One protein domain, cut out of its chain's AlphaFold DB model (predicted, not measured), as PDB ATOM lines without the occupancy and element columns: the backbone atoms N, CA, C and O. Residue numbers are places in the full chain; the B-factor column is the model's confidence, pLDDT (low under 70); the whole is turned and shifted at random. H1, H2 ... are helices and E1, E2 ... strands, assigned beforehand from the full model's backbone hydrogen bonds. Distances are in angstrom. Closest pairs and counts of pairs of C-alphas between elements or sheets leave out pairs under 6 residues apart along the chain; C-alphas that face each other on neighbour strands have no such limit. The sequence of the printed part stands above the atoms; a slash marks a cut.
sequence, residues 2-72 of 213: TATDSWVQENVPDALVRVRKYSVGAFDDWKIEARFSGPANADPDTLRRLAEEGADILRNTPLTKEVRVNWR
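AT A GLANCE: This is residues 2 to 72 of the 213 residues of the protein "AcrB/AcrD/AcrF family protein" of Planctomycetes bacterium Poly21 (UniProt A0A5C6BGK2). Helix H2 is the longest element, with two separate strands, E1 and E2, beside it; the chain runs one way along E1, folds back along H2 and turns again along E2. The short helix H1 lies off on its own, joined to this part by a long, loose loop, of which residues 21 to 27 stick out. The printed part has 71 residues with two named helices and two named strands in the order H1, E1, H2, E2; the class is mixed, helices and strands. The whole is loose, with a radius of gyration of the C-alphas of 15.4 A, and spans 46 by 32 by 24 A.

IN THESE COORDINATES: H1 is residues 3 to 11, 12.6 A from first to last C-alpha, beginning at C-alpha 3 at (13.600, 40.792, 20.341). E1 is residues 32 to 36, 13.3 A long. H2 is residues 44 to 59, 22.2 A long, with C-alpha 44 at (-9.624, 51.848, -8.856). E2 is residues 64 to 69, 13.9 A long, ending at C-alpha 69 at (-3.373, 48.475, 3.015).

HOW THE PARTS SIT: H1 is apart from E1, H2 and E2. The closest C-alphas of E1 and H2 are those of Phe 36 and Ala 51, 6.5 A apart. The closest C-alphas of H2 and E2 are those of Ala 55 and Val 67, 6.4 A apart. E1 and E2 are apart, and each pairs with no named strand. In H1 and H2 every O i to N i+4 pair is within hydrogen-bond range.

THE WHOLE: The C-alphas of Ala 3 and Asn 41, the two farthest apart, are 46.7 A apart. The printed part has no cut. The link from H1 to E1, 20 residues, is long; E1 to H2 is a short link and H2 to E2 a tight one. Residues 10 to 15, of which 10 and 11 belong to H1, stand free, as do residues 21 to 27 and residues 39 to 45, of which 44 and 45 belong to H2. The mean pLDDT of the printed part is 78.6; residues 2, 23, 26 to 29, 40 and 42 are under 70.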
ATOM      1  N   THR A   2      10.042  44.061  20.828       68.88
ATOM      2  CA  THR A   2      10.330  42.676  21.233       68.88
ATOM      3  C   THR A   2      11.562  42.187  20.466       68.88
ATOM      4  O   THR A   2      11.743  42.604  19.330       68.88
ATOM      5  N   ALA A   3      12.395  41.303  21.027       77.25
ATOM      6  CA  ALA A   3      13.600  40.792  20.341       77.25
ATOM      7  C   ALA A   3      13.303  40.146  18.966       77.25
ATOM      8  O   ALA A   3      14.145  40.130  18.074       77.25
ATOM      9  N   THR A   4      12.080  39.646  18.773       80.94
ATOM     10  CA  THR A   4      11.593  39.143  17.482       80.94
ATOM     11  C   THR A   4      11.408  40.250  16.441       80.94
ATOM     12  O   THR A   4      11.675  40.011  15.270       80.94
ATOM     13  N   ASP A   5      10.987  41.455  16.846       79.94
ATOM     14  CA  ASP A   5      10.770  42.575  15.918       79.94
ATOM     15  C   ASP A   5      12.095  43.014  15.276       79.94
ATOM     16  O   ASP A   5      12.154  43.209  14.064       79.94
ATOM     17  N   SER A   6      13.168  43.119  16.069       81.19
ATOM     18  CA  SER A   6      14.500  43.480  15.563       81.19
ATOM     19  C   SER A   6      15.071  42.405  14.641       81.19
ATOM     20  O   SER A   6      15.581  42.722  13.573       81.19
ATOM     21  N   TRP A   7      14.906  41.125  14.991       88.06
ATOM     22  CA  TRP A   7      15.379  40.026  14.145       88.06
ATOM     23  C   TRP A   7      14.700  40.020  12.767       88.06
ATOM     24  O   TRP A   7      15.363  39.838  11.749       88.06
ATOM     25  N   VAL A   8      13.385  40.254  12.721       86.12
ATOM     26  CA  VAL A   8      12.625  40.332  11.463       86.12
ATOM     27  C   VAL A   8      13.131  41.477  10.586       86.12
ATOM     28  O   VAL A   8      13.358  41.267   9.397       86.12
ATOM     29  N   GLN A   9      13.346  42.660  11.164       81.56
ATOM     30  CA  GLN A   9      13.839  43.823  10.418       81.56
ATOM     31  C   GLN A   9      15.228  43.588   9.812       81.56
ATOM     32  O   GLN A   9      15.501  44.058   8.712       81.56
ATOM     33  N   GLU A  10      16.089  42.841  10.502       87.50
ATOM     34  CA  GLU A  10      17.449  42.548  10.042       87.50
ATOM     35  C   GLU A  10      17.511  41.425   8.994       87.50
ATOM     36  O   GLU A  10      18.362  41.463   8.110       87.50
ATOM     37  N   ASN A  11      16.632  40.420   9.081       90.94
ATOM     38  CA  ASN A  11      16.749  39.195   8.275       90.94
ATOM     39  C   ASN A  11      15.772  39.133   7.093       90.94
ATOM     40  O   ASN A  11      16.040  38.429   6.121       90.94
ATOM     41  N   VAL A  12      14.633  39.829   7.168       89.00
ATOM     42  CA  VAL A  12      13.574  39.788   6.145       89.00
ATOM     43  C   VAL A  12      12.965  41.181   5.913       89.00
ATOM     44  O   VAL A  12      11.772  41.379   6.150       89.00
ATOM     45  N   PRO A  13      13.753  42.161   5.431       81.38
ATOM     46  CA  PRO A  13      13.311  43.554   5.313       81.38
ATOM     47  C   PRO A  13      12.107  43.742   4.375       81.38
ATOM     48  O   PRO A  13      11.285  44.625   4.607       81.38
ATOM     49  N   ASP A  14      11.956  42.879   3.367       82.31
ATOM     50  CA  ASP A  14      10.854  42.948   2.396       82.31
ATOM     51  C   ASP A  14       9.552  42.296   2.903       82.31
ATOM     52  O   ASP A  14       8.507  42.368   2.251       82.31
ATOM     53  N   ALA A  15       9.586  41.619   4.055       80.44
ATOM     54  CA  ALA A  15       8.437  40.892   4.571       80.44
ATOM     55  C   ALA A  15       7.555  41.777   5.467       80.44
ATOM     56  O   ALA A  15       7.981  42.312   6.489       80.44
ATOM     57  N   LEU A  16       6.261  41.838   5.149       76.62
ATOM     58  CA  LEU A  16       5.252  42.488   5.988       76.62
ATOM     59  C   LEU A  16       4.863  41.583   7.168       76.62
ATOM     60  O   LEU A  16       3.832  40.896   7.148       76.62
ATOM     61  N   VAL A  17       5.670  41.583   8.227       79.44
ATOM     62  CA  VAL A  17       5.483  40.723   9.407       79.44
ATOM     63  C   VAL A  17       4.895  41.505  10.584       79.44
ATOM     64  O   VAL A  17       5.363  42.585  10.924       79.44
ATOM     65  N   ARG A  18       3.877  40.924  11.233       78.88
ATOM     66  CA  ARG A  18       3.269  41.439  12.469       78.88
ATOM     67  C   ARG A  18       3.539  40.472  13.609       78.88
ATOM     68  O   ARG A  18       2.991  39.369  13.625       78.88
ATOM     69  N   VAL A  19       4.333  40.893  14.589       78.38
ATOM     70  CA  VAL A  19       4.515  40.137  15.833       78.38
ATOM     71  C   VAL A  19       3.440  40.566  16.826       78.38
ATOM     72  O   VAL A  19       3.366  41.727  17.232       78.38
ATOM     73  N   ARG A  20       2.600  39.612  17.233       76.50
ATOM     74  CA  ARG A  20       1.574  39.814  18.261       76.50
ATOM     75  C   ARG A  20       1.664  38.738  19.329       76.50
ATOM     76  O   ARG A  20       1.985  37.587  19.038       76.50
ATOM     77  N   LYS A  21       1.341  39.107  20.566       75.88
ATOM     78  CA  LYS A  21       1.177  38.134  21.644       75.88
ATOM     79  C   LYS A  21      -0.108  37.346  21.394       75.88
ATOM     80  O   LYS A  21      -1.122  37.929  21.020       75.88
ATOM     81  N   TYR A  22      -0.062  36.034  21.605       76.94
ATOM     82  CA  TYR A  22      -1.263  35.208  21.561       76.94
ATOM     83  C   TYR A  22      -2.239  35.681  22.651       76.94
ATOM     84  O   TYR A  22      -1.877  35.703  23.831       76.94
ATOM     85  N   SER A  23      -3.442  36.109  22.263       69.88
ATOM     86  CA  SER A  23      -4.498  36.493  23.199       69.88
ATOM     87  C   SER A  23      -5.404  35.295  23.485       69.88
ATOM     88  O   SER A  23      -5.801  34.566  22.579       69.88
ATOM     89  N   VAL A  24      -5.733  35.081  24.760       74.88
ATOM     90  CA  VAL A  24      -6.723  34.080  25.181       74.88
ATOM     91  C   VAL A  24      -8.072  34.793  25.257       74.88
ATOM     92  O   VAL A  24      -8.306  35.563  26.185       74.88
ATOM     93  N   GLY A  25      -8.928  34.612  24.251       70.75
ATOM     94  CA  GLY A  25     -10.230  35.281  24.158       70.75
ATOM     95  C   GLY A  25     -10.612  35.653  22.725       70.75
ATOM     96  O   GLY A  25     -10.017  35.153  21.773       70.75
ATOM     97  N   ALA A  26     -11.613  36.529  22.575       64.69
ATOM     98  CA  ALA A  26     -12.027  37.052  21.273       64.69
ATOM     99  C   ALA A  26     -10.820  37.614  20.503       64.69
ATOM    100  O   ALA A  26      -9.963  38.285  21.084       64.69
ATOM    101  N   PHE A  27     -10.750  37.298  19.209       58.22
ATOM    102  CA  PHE A  27      -9.631  37.661  18.345       58.22
ATOM    103  C   PHE A  27      -9.339  39.163  18.432       58.22
ATOM    104  O   PHE A  27     -10.219  39.984  18.172       58.22
ATOM    105  N   ASP A  28      -8.098  39.509  18.788       64.62
ATOM    106  CA  ASP A  28      -7.629  40.888  18.711       64.62
ATOM    107  C   ASP A  28      -7.225  41.174  17.262       64.62
ATOM    108  O   ASP A  28      -6.166  40.736  16.784       64.62
ATOM    109  N   ASP A  29      -8.146  41.806  16.540       68.81
ATOM    110  CA  ASP A  29      -7.936  42.264  15.173       68.81
ATOM    111  C   ASP A  29      -7.221  43.633  15.177       68.81
ATOM    112  O   ASP A  29      -6.436  43.951  16.076       68.81
ATOM    113  N   TRP A  30      -7.430  44.454  14.157       75.69
ATOM    114  CA  TRP A  30      -6.912  45.818  14.106       75.69
ATOM    115  C   TRP A  30      -7.716  46.768  15.002       75.69
ATOM    116  O   TRP A  30      -8.933  46.640  15.147       75.69
ATOM    117  N   LYS A  31      -7.035  47.743  15.617       76.62
ATOM    118  CA  LYS A  31      -7.669  48.706  16.534       76.62
ATOM    119  C   LYS A  31      -8.507  49.740  15.783       76.62
ATOM    120  O   LYS A  31      -9.565  50.148  16.267       76.62
ATOM    121  N   ILE A  32      -8.040  50.158  14.608       78.00
ATOM    122  CA  ILE A  32      -8.748  51.088  13.724       78.00
ATOM    123  C   ILE A  32      -8.763  50.505  12.314       78.00
ATOM    124  O   ILE A  32      -7.744  50.021  11.822       78.00
ATOM    125  N   GLU A  33      -9.922  50.582  11.661       79.69
ATOM    126  CA  GLU A  33     -10.117  50.155  10.278       79.69
ATOM    127  C   GLU A  33     -10.803  51.292   9.508       79.69
ATOM    128  O   GLU A  33     -11.930  51.686   9.818       79.69
ATOM    129  N   ALA A  34     -10.134  51.839   8.500       78.75
ATOM    130  CA  ALA A  34     -10.702  52.833   7.600       78.75
ATOM    131  C   ALA A  34     -11.049  52.167   6.272       78.75
ATOM    132  O   ALA A  34     -10.190  51.553   5.649       78.75
ATOM    133  N   ARG A  35     -12.299  52.276   5.820       81.50
ATOM    134  CA  ARG A  35     -12.737  51.698   4.551       81.50
ATOM    135  C   ARG A  35     -13.009  52.787   3.526       81.50
ATOM    136  O   ARG A  35     -13.935  53.581   3.699       81.50
ATOM    137  N   PHE A  36     -12.255  52.759   2.430       78.25
ATOM    138  CA  PHE A  36     -12.507  53.609   1.269       78.25
ATOM    139  C   PHE A  36     -13.358  52.819   0.273       78.25
ATOM    140  O   PHE A  36     -13.017  51.706  -0.144       78.25
ATOM    141  N   SER A  37     -14.520  53.360  -0.078       76.12
ATOM    142  CA  SER A  37     -15.438  52.724  -1.021       76.12
ATOM    143  C   SER A  37     -16.054  53.758  -1.939       76.12
ATOM    144  O   SER A  37     -16.491  54.803  -1.475       76.12
ATOM    145  N   GLY A  38     -16.123  53.438  -3.228       74.50
ATOM    146  CA  GLY A  38     -16.727  54.299  -4.235       74.50
ATOM    147  C   GLY A  38     -17.981  53.693  -4.878       74.50
ATOM    148  O   GLY A  38     -18.348  52.550  -4.589       74.50
ATOM    149  N   PRO A  39     -18.634  54.455  -5.771       76.12
ATOM    150  CA  PRO A  39     -19.704  53.974  -6.644       76.12
ATOM    151  C   PRO A  39     -19.317  52.755  -7.502       76.12
ATOM    152  O   PRO A  39     -18.144  52.442  -7.686       76.12
ATOM    153  N   ALA A  40     -20.307  52.089  -8.110       67.25
ATOM    154  CA  ALA A  40     -20.093  50.886  -8.932       67.25
ATOM    155  C   ALA A  40     -19.240  51.107 -10.204       67.25
ATOM    156  O   ALA A  40     -18.845  50.130 -10.848       67.25
ATOM    157  N   ASN A  41     -19.003  52.368 -10.567       70.31
ATOM    158  CA  ASN A  41     -18.183  52.857 -11.674       70.31
ATOM    159  C   ASN A  41     -16.962  53.667 -11.189       70.31
ATOM    160  O   ASN A  41     -16.388  54.414 -11.976       70.31
ATOM    161  N   ALA A  42     -16.600  53.578  -9.906       69.00
ATOM    162  CA  ALA A  42     -15.435  54.270  -9.370       69.00
ATOM    163  C   ALA A  42     -14.136  53.750 -10.001       69.00
ATOM    164  O   ALA A  42     -13.968  52.544 -10.189       69.00
ATOM    165  N   ASP A  43     -13.221  54.675 -10.273       77.69
ATOM    166  CA  ASP A  43     -11.879  54.370 -10.754       77.69
ATOM    167  C   ASP A  43     -11.024  53.732  -9.630       77.69
ATOM    168  O   ASP A  43     -10.853  54.344  -8.566       77.69
ATOM    169  N   PRO A  44     -10.482  52.513  -9.833       76.56
ATOM    170  CA  PRO A  44      -9.624  51.848  -8.856       76.56
ATOM    171  C   PRO A  44      -8.373  52.648  -8.477       76.56
ATOM    172  O   PRO A  44      -7.944  52.590  -7.323       76.56
ATOM    173  N   ASP A  45      -7.793  53.405  -9.409       80.44
ATOM    174  CA  ASP A  45      -6.566  54.156  -9.134       80.44
ATOM    175  C   ASP A  45      -6.821  55.308  -8.165       80.44
ATOM    176  O   ASP A  45      -6.062  55.512  -7.213       80.44
ATOM    177  N   THR A  46      -7.956  55.985  -8.322       82.81
ATOM    178  CA  THR A  46      -8.427  56.990  -7.369       82.81
ATOM    179  C   THR A  46      -8.632  56.406  -5.968       82.81
ATOM    180  O   THR A  46      -8.193  57.003  -4.985       82.81
ATOM    181  N   LEU A  47      -9.258  55.229  -5.851       82.31
ATOM    182  CA  LEU A  47      -9.476  54.582  -4.551       82.31
ATOM    183  C   LEU A  47      -8.163  54.168  -3.880       82.31
ATOM    184  O   LEU A  47      -8.040  54.291  -2.660       82.31
ATOM    185  N   ARG A  48      -7.179  53.694  -4.656       80.69
ATOM    186  CA  ARG A  48      -5.856  53.360  -4.117       80.69
ATOM    187  C   ARG A  48      -5.131  54.612  -3.642       80.69
ATOM    188  O   ARG A  48      -4.590  54.595  -2.544       80.69
ATOM    189  N   ARG A  49      -5.157  55.693  -4.427       84.94
ATOM    190  CA  ARG A  49      -4.548  56.971  -4.037       84.94
ATOM    191  C   ARG A  49      -5.113  57.475  -2.708       84.94
ATOM    192  O   ARG A  49      -4.345  57.815  -1.823       84.94
ATOM    193  N   LEU A  50      -6.437  57.456  -2.539       84.88
ATOM    194  CA  LEU A  50      -7.077  57.853  -1.278       84.88
ATOM    195  C   LEU A  50      -6.684  56.942  -0.105       84.88
ATOM    196  O   LEU A  50      -6.483  57.422   1.009       84.88
ATOM    197  N   ALA A  51      -6.563  55.634  -0.349       82.94
ATOM    198  CA  ALA A  51      -6.115  54.693   0.670       82.94
ATOM    199  C   ALA A  51      -4.655  54.942   1.089       82.94
ATOM    200  O   ALA A  51      -4.362  54.842   2.280       82.94
ATOM    201  N   GLU A  52      -3.778  55.293   0.143       85.12
ATOM    202  CA  GLU A  52      -2.377  55.633   0.422       85.12
ATOM    203  C   GLU A  52      -2.263  56.974   1.154       85.12
ATOM    204  O   GLU A  52      -1.575  57.050   2.163       85.12
ATOM    205  N   GLU A  53      -3.029  57.994   0.754       85.75
ATOM    206  CA  GLU A  53      -3.105  59.271   1.482       85.75
ATOM    207  C   GLU A  53      -3.547  59.058   2.941       85.75
ATOM    208  O   GLU A  53      -2.966  59.620   3.871       85.75
ATOM    209  N   GLY A  54      -4.546  58.198   3.166       83.94
ATOM    210  CA  GLY A  54      -4.969  57.807   4.510       83.94
ATOM    211  C   GLY A  54      -3.895  57.029   5.277       83.94
ATOM    212  O   GLY A  54      -3.703  57.260   6.472       83.94
ATOM    213  N   ALA A  55      -3.186  56.124   4.600       83.88
ATOM    214  CA  ALA A  55      -2.072  55.385   5.183       83.88
ATOM    215  C   ALA A  55      -0.934  56.330   5.599       83.88
ATOM    216  O   ALA A  55      -0.424  56.193   6.708       83.88
ATOM    217  N   ASP A  56      -0.593  57.319   4.776       86.38
ATOM    218  CA  ASP A  56       0.475  58.287   5.035       86.38
ATOM    219  C   ASP A  56       0.164  59.204   6.219       86.38
ATOM    220  O   ASP A  56       1.021  59.416   7.077       86.38
ATOM    221  N   ILE A  57      -1.078  59.688   6.342       85.88
ATOM    222  CA  ILE A  57      -1.524  60.447   7.526       85.88
ATOM    223  C   ILE A  57      -1.270  59.639   8.807       85.88
ATOM    224  O   ILE A  57      -0.817  60.173   9.824       85.88
ATOM    225  N   LEU A  58      -1.530  58.336   8.754       80.31
ATOM    226  CA  LEU A  58      -1.403  57.460   9.911       80.31
ATOM    227  C   LEU A  58       0.037  57.013  10.157       80.31
ATOM    228  O   LEU A  58       0.434  56.945  11.318       80.31
ATOM    229  N   ARG A  59       0.854  56.821   9.116       82.94
ATOM    230  CA  ARG A  59       2.312  56.632   9.247       82.94
ATOM    231  C   ARG A  59       2.992  57.852   9.877       82.94
ATOM    232  O   ARG A  59       3.931  57.686  10.643       82.94
ATOM    233  N   ASN A  60       2.483  59.059   9.620       85.44
ATOM    234  CA  ASN A  60       2.978  60.303  10.221       85.44
ATOM    235  C   ASN A  60       2.543  60.504  11.685       85.44
ATOM    236  O   ASN A  60       2.965  61.464  12.330       85.44
ATOM    237  N   THR A  61       1.698  59.624  12.231       82.38
ATOM    238  CA  THR A  61       1.227  59.722  13.616       82.38
ATOM    239  C   THR A  61       2.152  58.930  14.552       82.38
ATOM    240  O   THR A  61       2.343  57.732  14.345       82.38
ATOM    241  N   PRO A  62       2.679  59.532  15.636       79.62
ATOM    242  CA  PRO A  62       3.692  58.901  16.495       79.62
ATOM    243  C   PRO A  62       3.203  57.681  17.296       79.62
ATOM    244  O   PRO A  62       4.015  56.954  17.858       79.62
ATOM    245  N   LEU A  63       1.887  57.453  17.375       79.00
ATOM    246  CA  LEU A  63       1.274  56.325  18.097       79.00
ATOM    247  C   LEU A  63       0.989  55.109  17.202       79.00
ATOM    248  O   LEU A  63       0.509  54.075  17.684       79.00
ATOM    249  N   THR A  64       1.254  55.222  15.904       75.69
ATOM    250  CA  THR A  64       0.980  54.163  14.941       75.69
ATOM    251  C   THR A  64       2.137  53.177  14.921       75.69
ATOM    252  O   THR A  64       3.257  53.532  14.566       75.69
ATOM    253  N   LYS A  65       1.871  51.919  15.293       76.56
ATOM    254  CA  LYS A  65       2.887  50.862  15.227       76.56
ATOM    255  C   LYS A  65       2.954  50.240  13.837       76.56
ATOM    256  O   LYS A  65       4.037  49.971  13.330       76.56
ATOM    257  N   GLU A  66       1.794  49.980  13.244       78.38
ATOM    258  CA  GLU A  66       1.696  49.248  11.989       78.38
ATOM    259  C   GLU A  66       0.535  49.764  11.142       78.38
ATOM    260  O   GLU A  66      -0.585  49.926  11.634       78.38
ATOM    261  N   VAL A  67       0.829  50.002   9.862       81.38
ATOM    262  CA  VAL A  67      -0.123  50.446   8.844       81.38
ATOM    263  C   VAL A  67      -0.121  49.435   7.718       81.38
ATOM    264  O   VAL A  67       0.925  49.186   7.118       81.38
ATOM    265  N   ARG A  68      -1.292  48.883   7.394       79.62
ATOM    266  CA  ARG A  68      -1.445  48.017   6.224       79.62
ATOM    267  C   ARG A  68      -2.594  48.461   5.347       79.62
ATOM    268  O   ARG A  68      -3.686  48.763   5.827       79.62
ATOM    269  N   VAL A  69      -2.344  48.403   4.046       80.81
ATOM    270  CA  VAL A  69      -3.373  48.475   3.015       80.81
ATOM    271  C   VAL A  69      -3.621  47.044   2.546       80.81
ATOM    272  O   VAL A  69      -2.687  46.298   2.266       80.81
ATOM    273  N   ASN A  70      -4.883  46.630   2.480       76.44
ATOM    274  CA  ASN A  70      -5.263  45.291   2.016       76.44
ATOM    275  C   ASN A  70      -5.206  45.129   0.483       76.44
ATOM    276  O   ASN A  70      -5.590  44.080  -0.036       76.44
ATOM    277  N   TRP A  71      -4.761  46.155  -0.246       74.06
ATOM    278  CA  TRP A  71      -4.610  46.100  -1.692       74.06
ATOM    279  C   TRP A  71      -3.263  45.478  -2.030       74.06
ATOM    280  O   TRP A  71      -2.222  45.965  -1.601       74.06
ATOM    281  N   ARG A  72      -3.285  44.399  -2.811       74.31
ATOM    282  CA  ARG A  72      -2.068  43.782  -3.340       74.31
ATOM    283  C   ARG A  72      -1.303  44.735  -4.260       74.31
ATOM    284  O   ARG A  72      -1.859  45.708  -4.785       74.31
TER     285      ARG A  72